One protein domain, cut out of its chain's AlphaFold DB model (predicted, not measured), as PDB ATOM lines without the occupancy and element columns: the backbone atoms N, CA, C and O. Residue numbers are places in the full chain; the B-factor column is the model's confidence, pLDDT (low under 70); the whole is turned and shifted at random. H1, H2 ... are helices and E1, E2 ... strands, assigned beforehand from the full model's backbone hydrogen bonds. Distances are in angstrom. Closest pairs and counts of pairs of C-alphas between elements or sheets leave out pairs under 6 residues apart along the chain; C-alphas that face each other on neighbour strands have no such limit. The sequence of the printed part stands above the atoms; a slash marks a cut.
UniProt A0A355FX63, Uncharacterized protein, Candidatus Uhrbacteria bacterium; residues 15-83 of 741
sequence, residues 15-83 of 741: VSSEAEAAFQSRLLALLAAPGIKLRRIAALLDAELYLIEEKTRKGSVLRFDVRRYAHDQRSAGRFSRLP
ATOM      1  N   VAL A  15      58.724  42.680 -22.269       48.06
ATOM      2  CA  VAL A  15      57.366  43.052 -21.865       48.06
ATOM      3  C   VAL A  15      57.178  44.504 -22.325       48.06
ATOM      4  O   VAL A  15      57.647  45.443 -21.674       48.06
ATOM      5  N   SER A  16      56.621  44.666 -23.529       60.72
ATOM      6  CA  SER A  16      56.446  45.932 -24.242       60.72
ATOM      7  C   SER A  16      55.469  46.849 -23.493       60.72
ATOM      8  O   SER A  16      54.735  46.417 -22.601       60.72
ATOM      9  N   SER A  17      55.405  48.127 -23.878       67.56
ATOM     10  CA  SER A  17      54.330  49.046 -23.466       67.56
ATOM     11  C   SER A  17      52.922  48.453 -23.650       67.56
ATOM     12  O   SER A  17      51.983  48.884 -22.984       67.56
ATOM     13  N   GLU A  18      52.767  47.448 -24.514       76.69
ATOM     14  CA  GLU A  18      51.508  46.747 -24.762       76.69
ATOM     15  C   GLU A  18      51.100  45.843 -23.597       76.69
ATOM     16  O   GLU A  18      49.913  45.747 -23.317       76.69
ATOM     17  N   ALA A  19      52.036  45.221 -22.876       74.94
ATOM     18  CA  ALA A  19      51.705  44.388 -21.718       74.94
ATOM     19  C   ALA A  19      51.293  45.231 -20.500       74.94
ATOM     20  O   ALA A  19      50.352  44.876 -19.790       74.94
ATOM     21  N   GLU A  20      51.932  46.390 -20.304       82.75
ATOM     22  CA  GLU A  20      51.478  47.401 -19.339       82.75
ATOM     23  C   GLU A  20      50.066  47.889 -19.698       82.75
ATOM     24  O   GLU A  20      49.173  47.899 -18.847       82.75
ATOM     25  N   ALA A  21      49.835  48.222 -20.973       85.25
ATOM     26  CA  ALA A  21      48.526  48.638 -21.464       85.25
ATOM     27  C   ALA A  21      47.472  47.523 -21.340       85.25
ATOM     28  O   ALA A  21      46.333  47.799 -20.962       85.25
ATOM     29  N   ALA A  22      47.838  46.265 -21.598       84.81
ATOM     30  CA  ALA A  22      46.963  45.106 -21.453       84.81
ATOM     31  C   ALA A  22      46.591  44.869 -19.985       84.81
ATOM     32  O   ALA A  22      45.415  44.666 -19.678       84.81
ATOM     33  N   PHE A  23      47.559  44.968 -19.069       89.69
ATOM     34  CA  PHE A  23      47.306  44.896 -17.630       89.69
ATOM     35  C   PHE A  23      46.384  46.026 -17.175       89.69
ATOM     36  O   PHE A  23      45.395  45.773 -16.490       89.69
ATOM     37  N   GLN A  24      46.660  47.266 -17.588       91.12
ATOM     38  CA  GLN A  24      45.830  48.420 -17.246       91.12
ATOM     39  C   GLN A  24      44.405  48.277 -17.795       91.12
ATOM     40  O   GLN A  24      43.440  48.527 -17.074       91.12
ATOM     41  N   SER A  25      44.263  47.846 -19.048       90.94
ATOM     42  CA  SER A  25      42.966  47.595 -19.680       90.94
ATOM     43  C   SER A  25      42.182  46.520 -18.924       90.94
ATOM     44  O   SER A  25      41.023  46.731 -18.561       90.94
ATOM     45  N   ARG A  26      42.832  45.399 -18.580       91.69
ATOM     46  CA  ARG A  26      42.200  44.321 -17.812       91.69
ATOM     47  C   ARG A  26      41.843  44.756 -16.388       91.69
ATOM     48  O   ARG A  26      40.761  44.416 -15.918       91.69
ATOM     49  N   LEU A  27      42.691  45.543 -15.727       92.88
ATOM     50  CA  LEU A  27      42.412  46.123 -14.412       92.88
ATOM     51  C   LEU A  27      41.147  46.985 -14.445       92.88
ATOM     52  O   LEU A  27      40.270  46.828 -13.596       92.88
ATOM     53  N   LEU A  28      41.027  47.868 -15.439       91.75
ATOM     54  CA  LEU A  28      39.845  48.709 -15.616       91.75
ATOM     55  C   LEU A  28      38.594  47.877 -15.918       91.75
ATOM     56  O   LEU A  28      37.544  48.147 -15.343       91.75
ATOM     57  N   ALA A  29      38.707  46.842 -16.755       91.12
ATOM     58  CA  ALA A  29      37.599  45.937 -17.052       91.12
ATOM     59  C   ALA A  29      37.096  45.204 -15.795       91.12
ATOM     60  O   ALA A  29      35.889  45.122 -15.572       91.12
ATOM     61  N   LEU A  30      38.008  44.726 -14.942       91.62
ATOM     62  CA  LEU A  30      37.657  44.081 -13.675       91.62
ATOM     63  C   LEU A  30      36.996  45.055 -12.692       91.62
ATOM     64  O   LEU A  30      36.019  44.689 -12.051       91.62
ATOM     65  N   LEU A  31      37.491  46.291 -12.594       90.69
ATOM     66  CA  LEU A  31      36.919  47.317 -11.712       90.69
ATOM     67  C   LEU A  31      35.576  47.870 -12.210       90.69
ATOM     68  O   LEU A  31      34.795  48.376 -11.406       90.69
ATOM     69  N   ALA A  32      35.313  47.798 -13.517       87.44
ATOM     70  CA  ALA A  32      34.024  48.162 -14.100       87.44
ATOM     71  C   ALA A  32      32.945  47.100 -13.831       87.44
ATOM     72  O   ALA A  32      31.760  47.430 -13.761       87.44
ATOM     73  N   ALA A  33      33.339  45.832 -13.666       80.50
ATOM     74  CA  ALA A  33      32.428  44.766 -13.280       80.50
ATOM     75  C   ALA A  33      32.073  44.864 -11.778       80.50
ATOM     76  O   ALA A  33      32.951  45.076 -10.938       80.50
ATOM     77  N   PRO A  34      30.797  44.687 -11.391       73.56
ATOM     78  CA  PRO A  34      30.413  44.698  -9.985       73.56
ATOM     79  C   PRO A  34      31.042  43.505  -9.252       73.56
ATOM     80  O   PRO A  34      30.794  42.355  -9.603       73.56
ATOM     81  N   GLY A  35      31.828  43.770  -8.204       77.69
ATOM     82  CA  GLY A  35      32.236  42.734  -7.251       77.69
ATOM     83  C   GLY A  35      33.649  42.854  -6.686       77.69
ATOM     84  O   GLY A  35      33.825  42.630  -5.488       77.69
ATOM     85  N   ILE A  36      34.652  43.229  -7.487       88.25
ATOM     86  CA  ILE A  36      36.036  43.353  -7.003       88.25
ATOM     87  C   ILE A  36      36.393  44.798  -6.669       88.25
ATOM     88  O   ILE A  36      36.135  45.725  -7.430       88.25
ATOM     89  N   LYS A  37      37.025  45.005  -5.512       90.88
ATOM     90  CA  LYS A  37      37.578  46.309  -5.119       90.88
ATOM     91  C   LYS A  37      39.062  46.364  -5.464       90.88
ATOM     92  O   LYS A  37      39.765  45.369  -5.316       90.88
ATOM     93  N   LEU A  38      39.567  47.552  -5.795       91.69
ATOM     94  CA  LEU A  38      40.981  47.759  -6.136       91.69
ATOM     95  C   LEU A  38      41.952  47.242  -5.061       91.69
ATOM     96  O   LEU A  38      42.959  46.622  -5.387       91.69
ATOM     97  N   ARG A  39      41.615  47.417  -3.776       92.25
ATOM     98  CA  ARG A  39      42.402  46.861  -2.662       92.25
ATOM     99  C   ARG A  39      42.499  45.335  -2.698       92.25
ATOM    100  O   ARG A  39      43.535  44.799  -2.342       92.25
ATOM    101  N   ARG A  40      41.439  44.642  -3.129       90.75
ATOM    102  CA  ARG A  40      41.445  43.179  -3.228       90.75
ATOM    103  C   ARG A  40      42.327  42.705  -4.379       90.75
ATOM    104  O   ARG A  40      43.062  41.750  -4.189       90.75
ATOM    105  N   ILE A  41      42.312  43.400  -5.520       90.81
ATOM    106  CA  ILE A  41      43.242  43.120  -6.631       90.81
ATOM    107  C   ILE A  41      44.686  43.274  -6.166       90.81
ATOM    108  O   ILE A  41      45.499  42.389  -6.401       90.81
ATOM    109  N   ALA A  42      44.989  44.378  -5.479       91.69
ATOM    110  CA  ALA A  42      46.322  44.605  -4.940       91.69
ATOM    111  C   ALA A  42      46.733  43.489  -3.968       91.69
ATOM    112  O   ALA A  42      47.821  42.961  -4.123       91.69
ATOM    113  N   ALA A  43      45.844  43.060  -3.068       89.62
ATOM    114  CA  ALA A  43      46.116  41.957  -2.145       89.62
ATOM    115  C   ALA A  43      46.334  40.603  -2.838       89.62
ATOM    116  O   ALA A  43      47.238  39.864  -2.468       89.62
ATOM    117  N   LEU A  44      45.552  40.274  -3.875       89.25
ATOM    118  CA  LEU A  44      45.772  39.058  -4.675       89.25
ATOM    119  C   LEU A  44      47.153  39.058  -5.347       89.25
ATOM    120  O   LEU A  44      47.752  38.005  -5.551       89.25
ATOM    121  N   LEU A  45      47.647  40.247  -5.690       89.62
ATOM    122  CA  LEU A  45      48.947  40.453  -6.308       89.62
ATOM    123  C   LEU A  45      50.076  40.719  -5.301       89.62
ATOM    124  O   LEU A  45      51.199  40.896  -5.764       89.62
ATOM    125  N   ASP A  46      49.813  40.756  -3.992       88.00
ATOM    126  CA  ASP A  46      50.778  41.210  -2.975       88.00
ATOM    127  C   ASP A  46      51.410  42.575  -3.346       88.00
ATOM    128  O   ASP A  46      52.623  42.776  -3.398       88.00
ATOM    129  N   ALA A  47      50.547  43.508  -3.755       91.56
ATOM    130  CA  ALA A  47      50.887  44.752  -4.440       91.56
ATOM    131  C   ALA A  47      50.224  45.990  -3.800       91.56
ATOM    132  O   ALA A  47      50.016  47.015  -4.455       91.56
ATOM    133  N   GLU A  48      49.878  45.940  -2.515       92.81
ATOM    134  CA  GLU A  48      49.252  47.057  -1.793       92.81
ATOM    135  C   GLU A  48      50.146  48.299  -1.721       92.81
ATOM    136  O   GLU A  48      49.638  49.419  -1.694       92.81
ATOM    137  N   LEU A  49      51.468  48.116  -1.767       93.75
ATOM    138  CA  LEU A  49      52.474  49.187  -1.809       93.75
ATOM    139  C   LEU A  49      52.357  50.079  -3.061       93.75
ATOM    140  O   LEU A  49      52.877  51.196  -3.075       93.75
ATOM    141  N   TYR A  50      51.673  49.599  -4.103       93.06
ATOM    142  CA  TYR A  50      51.429  50.325  -5.352       93.06
ATOM    143  C   TYR A  50      50.091  51.075  -5.350       93.06
ATOM    144  O   TYR A  50      49.733  51.707  -6.345       93.06
ATOM    145  N   LEU A  51      49.340  51.032  -4.245       94.50
ATOM    146  CA  LEU A  51      48.137  51.836  -4.068       94.50
ATOM    147  C   LEU A  51      48.515  53.255  -3.638       94.50
ATOM    148  O   LEU A  51      49.100  53.474  -2.580       94.50
ATOM    149  N   ILE A  52      48.134  54.229  -4.454       93.75
ATOM    150  CA  ILE A  52      48.344  55.653  -4.212       93.75
ATOM    151  C   ILE A  52      47.000  56.287  -3.879       93.75
ATOM    152  O   ILE A  52      46.020  56.123  -4.605       93.75
ATOM    153  N   GLU A  53      46.953  57.037  -2.784       90.88
ATOM    154  CA  GLU A  53      45.804  57.866  -2.447       90.88
ATOM    155  C   GLU A  53      45.969  59.248  -3.089       90.88
ATOM    156  O   GLU A  53      46.836  60.036  -2.709       90.88
ATOM    157  N   GLU A  54      45.149  59.538  -4.094       88.88
ATOM    158  CA  GLU A  54      45.196  60.792  -4.836       88.88
ATOM    159  C   GLU A  54      44.091  61.729  -4.348       88.88
ATOM    160  O   GLU A  54      42.906  61.386  -4.342       88.88
ATOM    161  N   LYS A  55      44.471  62.935  -3.912       84.19
ATOM    162  CA  LYS A  55      43.507  63.953  -3.487       84.19
ATOM    163  C   LYS A  55      42.882  64.609  -4.711       84.19
ATOM    164  O   LYS A  55      43.549  65.312  -5.462       84.19
ATOM    165  N   THR A  56      41.579  64.436  -4.864       84.50
ATOM    166  CA  THR A  56      40.768  65.112  -5.878       84.50
ATOM    167  C   THR A  56      39.917  66.209  -5.236       84.50
ATOM    168  O   THR A  56      39.736  66.250  -4.017       84.50
ATOM    169  N   ARG A  57      39.315  67.081  -6.056       74.12
ATOM    170  CA  ARG A  57      38.375  68.118  -5.581       74.12
ATOM    171  C   ARG A  57      37.153  67.554  -4.831       74.12
ATOM    172  O   ARG A  57      36.499  68.310  -4.127       74.12
ATOM    173  N   LYS A  58      36.837  66.260  -4.988       75.56
ATOM    174  CA  LYS A  58      35.679  65.579  -4.374       75.56
ATOM    175  C   LYS A  58      36.060  64.613  -3.236       75.56
ATOM    176  O   LYS A  58      35.201  63.875  -2.771       75.56
ATOM    177  N   GLY A  59      37.323  64.599  -2.799       82.94
ATOM    178  CA  GLY A  59      37.838  63.676  -1.779       82.94
ATOM    179  C   GLY A  59      39.056  62.890  -2.262       82.94
ATOM    180  O   GLY A  59      39.619  63.193  -3.315       82.94
ATOM    181  N   SER A  60      39.485  61.885  -1.503       82.19
ATOM    182  CA  SER A  60      40.574  61.002  -1.917       82.19
ATOM    183  C   SER A  60      40.069  59.826  -2.753       82.19
ATOM    184  O   SER A  60      39.052  59.207  -2.444       82.19
ATOM    185  N   VAL A  61      40.784  59.522  -3.835       86.38
ATOM    186  CA  VAL A  61      40.532  58.360  -4.691       86.38
ATOM    187  C   VAL A  61      41.753  57.457  -4.631       86.38
ATOM    188  O   VAL A  61      42.888  57.917  -4.725       86.38
ATOM    189  N   LEU A  62      41.520  56.159  -4.458       89.75
ATOM    190  CA  LEU A  62      42.584  55.165  -4.481       89.75
ATOM    191  C   LEU A  62      42.892  54.790  -5.937       89.75
ATOM    192  O   LEU A  62      41.992  54.378  -6.671       89.75
ATOM    193  N   ARG A  63      44.155  54.904  -6.339       91.88
ATOM    194  CA  ARG A  63      44.665  54.558  -7.671       91.88
ATOM    195  C   ARG A  63      45.744  53.489  -7.543       91.88
ATOM    196  O   ARG A  63      46.494  53.493  -6.576       91.88
ATOM    197  N   PHE A  64      45.844  52.585  -8.511       93.50
ATOM    198  CA  PHE A  64      46.935  51.611  -8.583       93.50
ATOM    199  C   PHE A  64      48.008  52.130  -9.546       93.50
ATOM    200  O   PHE A  64      47.699  52.454 -10.695       93.50
ATOM    201  N   ASP A  65      49.253  52.240  -9.088       92.81
ATOM    202  CA  ASP A  65      50.383  52.683  -9.908       92.81
ATOM    203  C   ASP A  65      50.890  51.546 -10.801       92.81
ATOM    204  O   ASP A  65      51.891  50.887 -10.518       92.81
ATOM    205  N   VAL A  66      50.163  51.315 -11.898       90.19
ATOM    206  CA  VAL A  66      50.470  50.260 -12.874       90.19
ATOM    207  C   VAL A  66      51.884  50.410 -13.434       90.19
ATOM    208  O   VAL A  66      52.562  49.406 -13.617       90.19
ATOM    209  N   ARG A  67      52.358  51.643 -13.656       87.62
ATOM    210  CA  ARG A  67      53.698  51.909 -14.202       87.62
ATOM    211  C   ARG A  67      54.787  51.426 -13.267       87.62
ATOM    212  O   ARG A  67      55.682  50.694 -13.690       87.62
ATOM    213  N   ARG A  68      54.704  51.834 -11.998       89.81
ATOM    214  CA  ARG A  68      55.677  51.433 -10.981       89.81
ATOM    215  C   ARG A  68      55.623  49.928 -10.737       89.81
ATOM    216  O   ARG A  68      56.665  49.285 -10.729       89.81
ATOM    217  N   TYR A  69      54.423  49.359 -10.641       90.56
ATOM    218  CA  TYR A  69      54.240  47.916 -10.502       90.56
ATOM    219  C   TYR A  69      54.843  47.142 -11.684       90.56
ATOM    220  O   TYR A  69      55.654  46.244 -11.488       90.56
ATOM    221  N   ALA A  70      54.521  47.525 -12.921       86.38
ATOM    222  CA  ALA A  70      55.056  46.887 -14.120       86.38
ATOM    223  C   ALA A  70      56.580  47.043 -14.235       86.38
ATOM    224  O   ALA A  70      57.250  46.169 -14.778       86.38
ATOM    225  N   HIS A  71      57.150  48.154 -13.766       85.00
ATOM    226  CA  HIS A  71      58.599  48.333 -13.708       85.00
ATOM    227  C   HIS A  71      59.263  47.374 -12.710       85.00
ATOM    228  O   HIS A  71      60.212  46.686 -13.079       85.00
ATOM    229  N   ASP A  72      58.740  47.272 -11.490       86.44
ATOM    230  CA  ASP A  72      59.305  46.401 -10.455       86.44
ATOM    231  C   ASP A  72      59.162  44.916 -10.827       86.44
ATOM    232  O   ASP A  72      60.105  44.139 -10.678       86.44
ATOM    233  N   GLN A  73      58.018  44.536 -11.403       84.38
ATOM    234  CA  GLN A  73      57.777  43.190 -11.928       84.38
ATOM    235  C   GLN A  73      58.777  42.835 -13.043       84.38
ATOM    236  O   GLN A  73      59.412  41.780 -12.987       84.38
ATOM    237  N   ARG A  74      59.018  43.757 -13.990       78.56
ATOM    238  CA  ARG A  74      60.042  43.592 -15.041       78.56
ATOM    239  C   ARG A  74      61.438  43.390 -14.463       78.56
ATOM    240  O   ARG A  74      62.135  42.476 -14.891       78.56
ATOM    241  N   SER A  75      61.827  44.207 -13.487       78.19
ATOM    242  CA  SER A  75      63.129  44.090 -12.818       78.19
ATOM    243  C   SER A  75      63.297  42.746 -12.098       78.19
ATOM    244  O   SER A  75      64.412  42.248 -11.984       78.19
ATOM    245  N   ALA A  76      62.195  42.132 -11.660       78.12
ATOM    246  CA  ALA A  76      62.174  40.800 -11.064       78.12
ATOM    247  C   ALA A  76      62.048  39.650 -12.086       78.12
ATOM    248  O   ALA A  76      61.994  38.490 -11.673       78.12
ATOM    249  N   GLY A  77      61.967  39.944 -13.391       76.25
ATOM    250  CA  GLY A  77      61.759  38.946 -14.446       76.25
ATOM    251  C   GLY A  77      60.378  38.284 -14.403       76.25
ATOM    252  O   GLY A  77      60.237  37.127 -14.789       76.25
ATOM    253  N   ARG A  78      59.360  38.982 -13.884       77.75
ATOM    254  CA  ARG A  78      57.996  38.461 -13.702       77.75
ATOM    255  C   ARG A  78      56.986  39.426 -14.311       77.75
ATOM    256  O   ARG A  78      57.222  40.628 -14.374       77.75
ATOM    257  N   PHE A  79      55.842  38.923 -14.760       78.81
ATOM    258  CA  PHE A  79      54.701  39.780 -15.076       78.81
ATOM    259  C   PHE A  79      53.400  39.029 -14.821       78.81
ATOM    260  O   PHE A  79      53.132  38.011 -15.453       78.81
ATOM    261  N   SER A  80      52.596  39.530 -13.888       85.06
ATOM    262  CA  SER A  80      51.327  38.905 -13.518       85.06
ATOM    263  C   SER A  80      50.207  39.363 -14.439       85.06
ATOM    264  O   SER A  80      49.906  40.551 -14.538       85.06
ATOM    265  N   ARG A  81      49.530  38.408 -15.060       87.69
ATOM    266  CA  ARG A  81      48.274  38.592 -15.770       87.69
ATOM    267  C   ARG A  81      47.123  38.546 -14.766       87.69
ATOM    268  O   ARG A  81      47.064  37.661 -13.918       87.69
ATOM    269  N   LEU A  82      46.206  39.500 -14.873       91.75
ATOM    270  CA  LEU A  82      44.973  39.546 -14.082       91.75
ATOM    271  C   LEU A  82      43.940  38.519 -14.585       91.75
ATOM    272  O   LEU A  82      43.969  38.192 -15.776       91.75
ATOM    273  N   PRO A  83      43.007  38.058 -13.727       93.62
ATOM    274  CA  PRO A  83      41.959  37.124 -14.129       93.62
ATOM    275  C   PRO A  83      41.066  37.697 -15.227       93.62
ATOM    276  O   PRO A  83      40.862  38.910 -15.327       93.62
TER     277      PRO A  83
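What this domain is: This is residues 15 to 83 of the 741 residues of an uncharacterized protein of Candidatus Uhrbacteria bacterium (UniProt A0A355FX63). The hairpin E1 and E2 and the helix H3 follow each other end to end along the longest axis, with the turn between the strands at one end; the longer helix H1 slants past them and meets H3 with residues 20 to 24, while the short helix H2 sits by the base of the hairpin, at Leu 51 and Phe 64. Residues 32 to 37, the bend from H1 to H2, stick out, and after H3 the last residues, 76 to 83, fold back. The printed part has 69 residues with three named helices and two named strands, in the order H1, H2, E1, E2, H3; the one sheet, E1 - E2, is antiparallel, and the class is mixed, helices and strands. The whole is compact, with a radius of gyration of the C-alphas of 12.3 A, yet elongated in outline, with spans of 38 by 23 by 21 A.

Where its parts are: Begin at Val 15 and go on to C-alpha 17 at (54.330, 49.046, -23.466); there H1 starts, and it runs through residues 17 to 32, 22.4 A from first to last C-alpha. This is the longest helix, with 16 residues. Five residues on, you reach H2, residues 38 to 44, 10.0 A long. Next look for C-alpha 51 at (48.137, 51.836, -4.068), where E1 begins; it takes residues 51 to 56 and measures 15.3 A. After Arg 57 and Lys 58 comes E2, residues 59 to 64, 16.6 A long. Asp 65 alone separates it from H3, residues 66 to 75, which is 14.1 A long and ends with C-alpha 75 at (63.129, 44.090, -12.818).

How they stand to each other: Start with H1 and look along its residues 20 to 24, for with these alone it touches H3. The closest C-alphas of the two are those of Glu 20 and Ala 70, 6.3 A apart. The two helices stand at a steep tilt of 47 degrees and run opposite ways. Further along H1, the C-alphas of Leu 31 and Leu 38 are the closest of H1 and H2, 6.9 A apart; these helices are close but not clearly touching, at a steep tilt of 66 degrees, opposite ways. H2 and H3 are apart. From H2, look to the strands: its closest C-alphas to E2 are those of Leu 38 and Phe 64, 7.5 A apart, and to E1 those of Ala 42 and Leu 51, also 7.5 A apart. E1 and E2 form a hairpin, antiparallel, with 148 degrees between their directions. Across it, N 52 and O 63 are within hydrogen-bond range at 2.8 A, and N 61 and O 54 at 2.9 A; the C-alphas of residues 53 and 62 face each other at 4.7 A. H1 is apart from both strands, and E1 is apart from H3. In H1, H2 and H3, every O i to N i+4 pair is within hydrogen-bond range.

The domain as a whole: Lys 58, in the turn of the hairpin, and Gly 77, just after H3, hold the two C-alphas farthest apart, 38.6 A. The printed part has no cut, and its first and last C-alphas, those of Val 15 and Pro 83, are 18.2 A apart. No link is long: those from H1 to H2, E1 to E2 and E2 to H3 are tight, and the one from H2 to E1, 6 residues, is short. In the B-factor column, the mean pLDDT of the printed part is 85.8; look for low confidence, under 70, at residues 15 to 17, of which residue 17 belongs to H1.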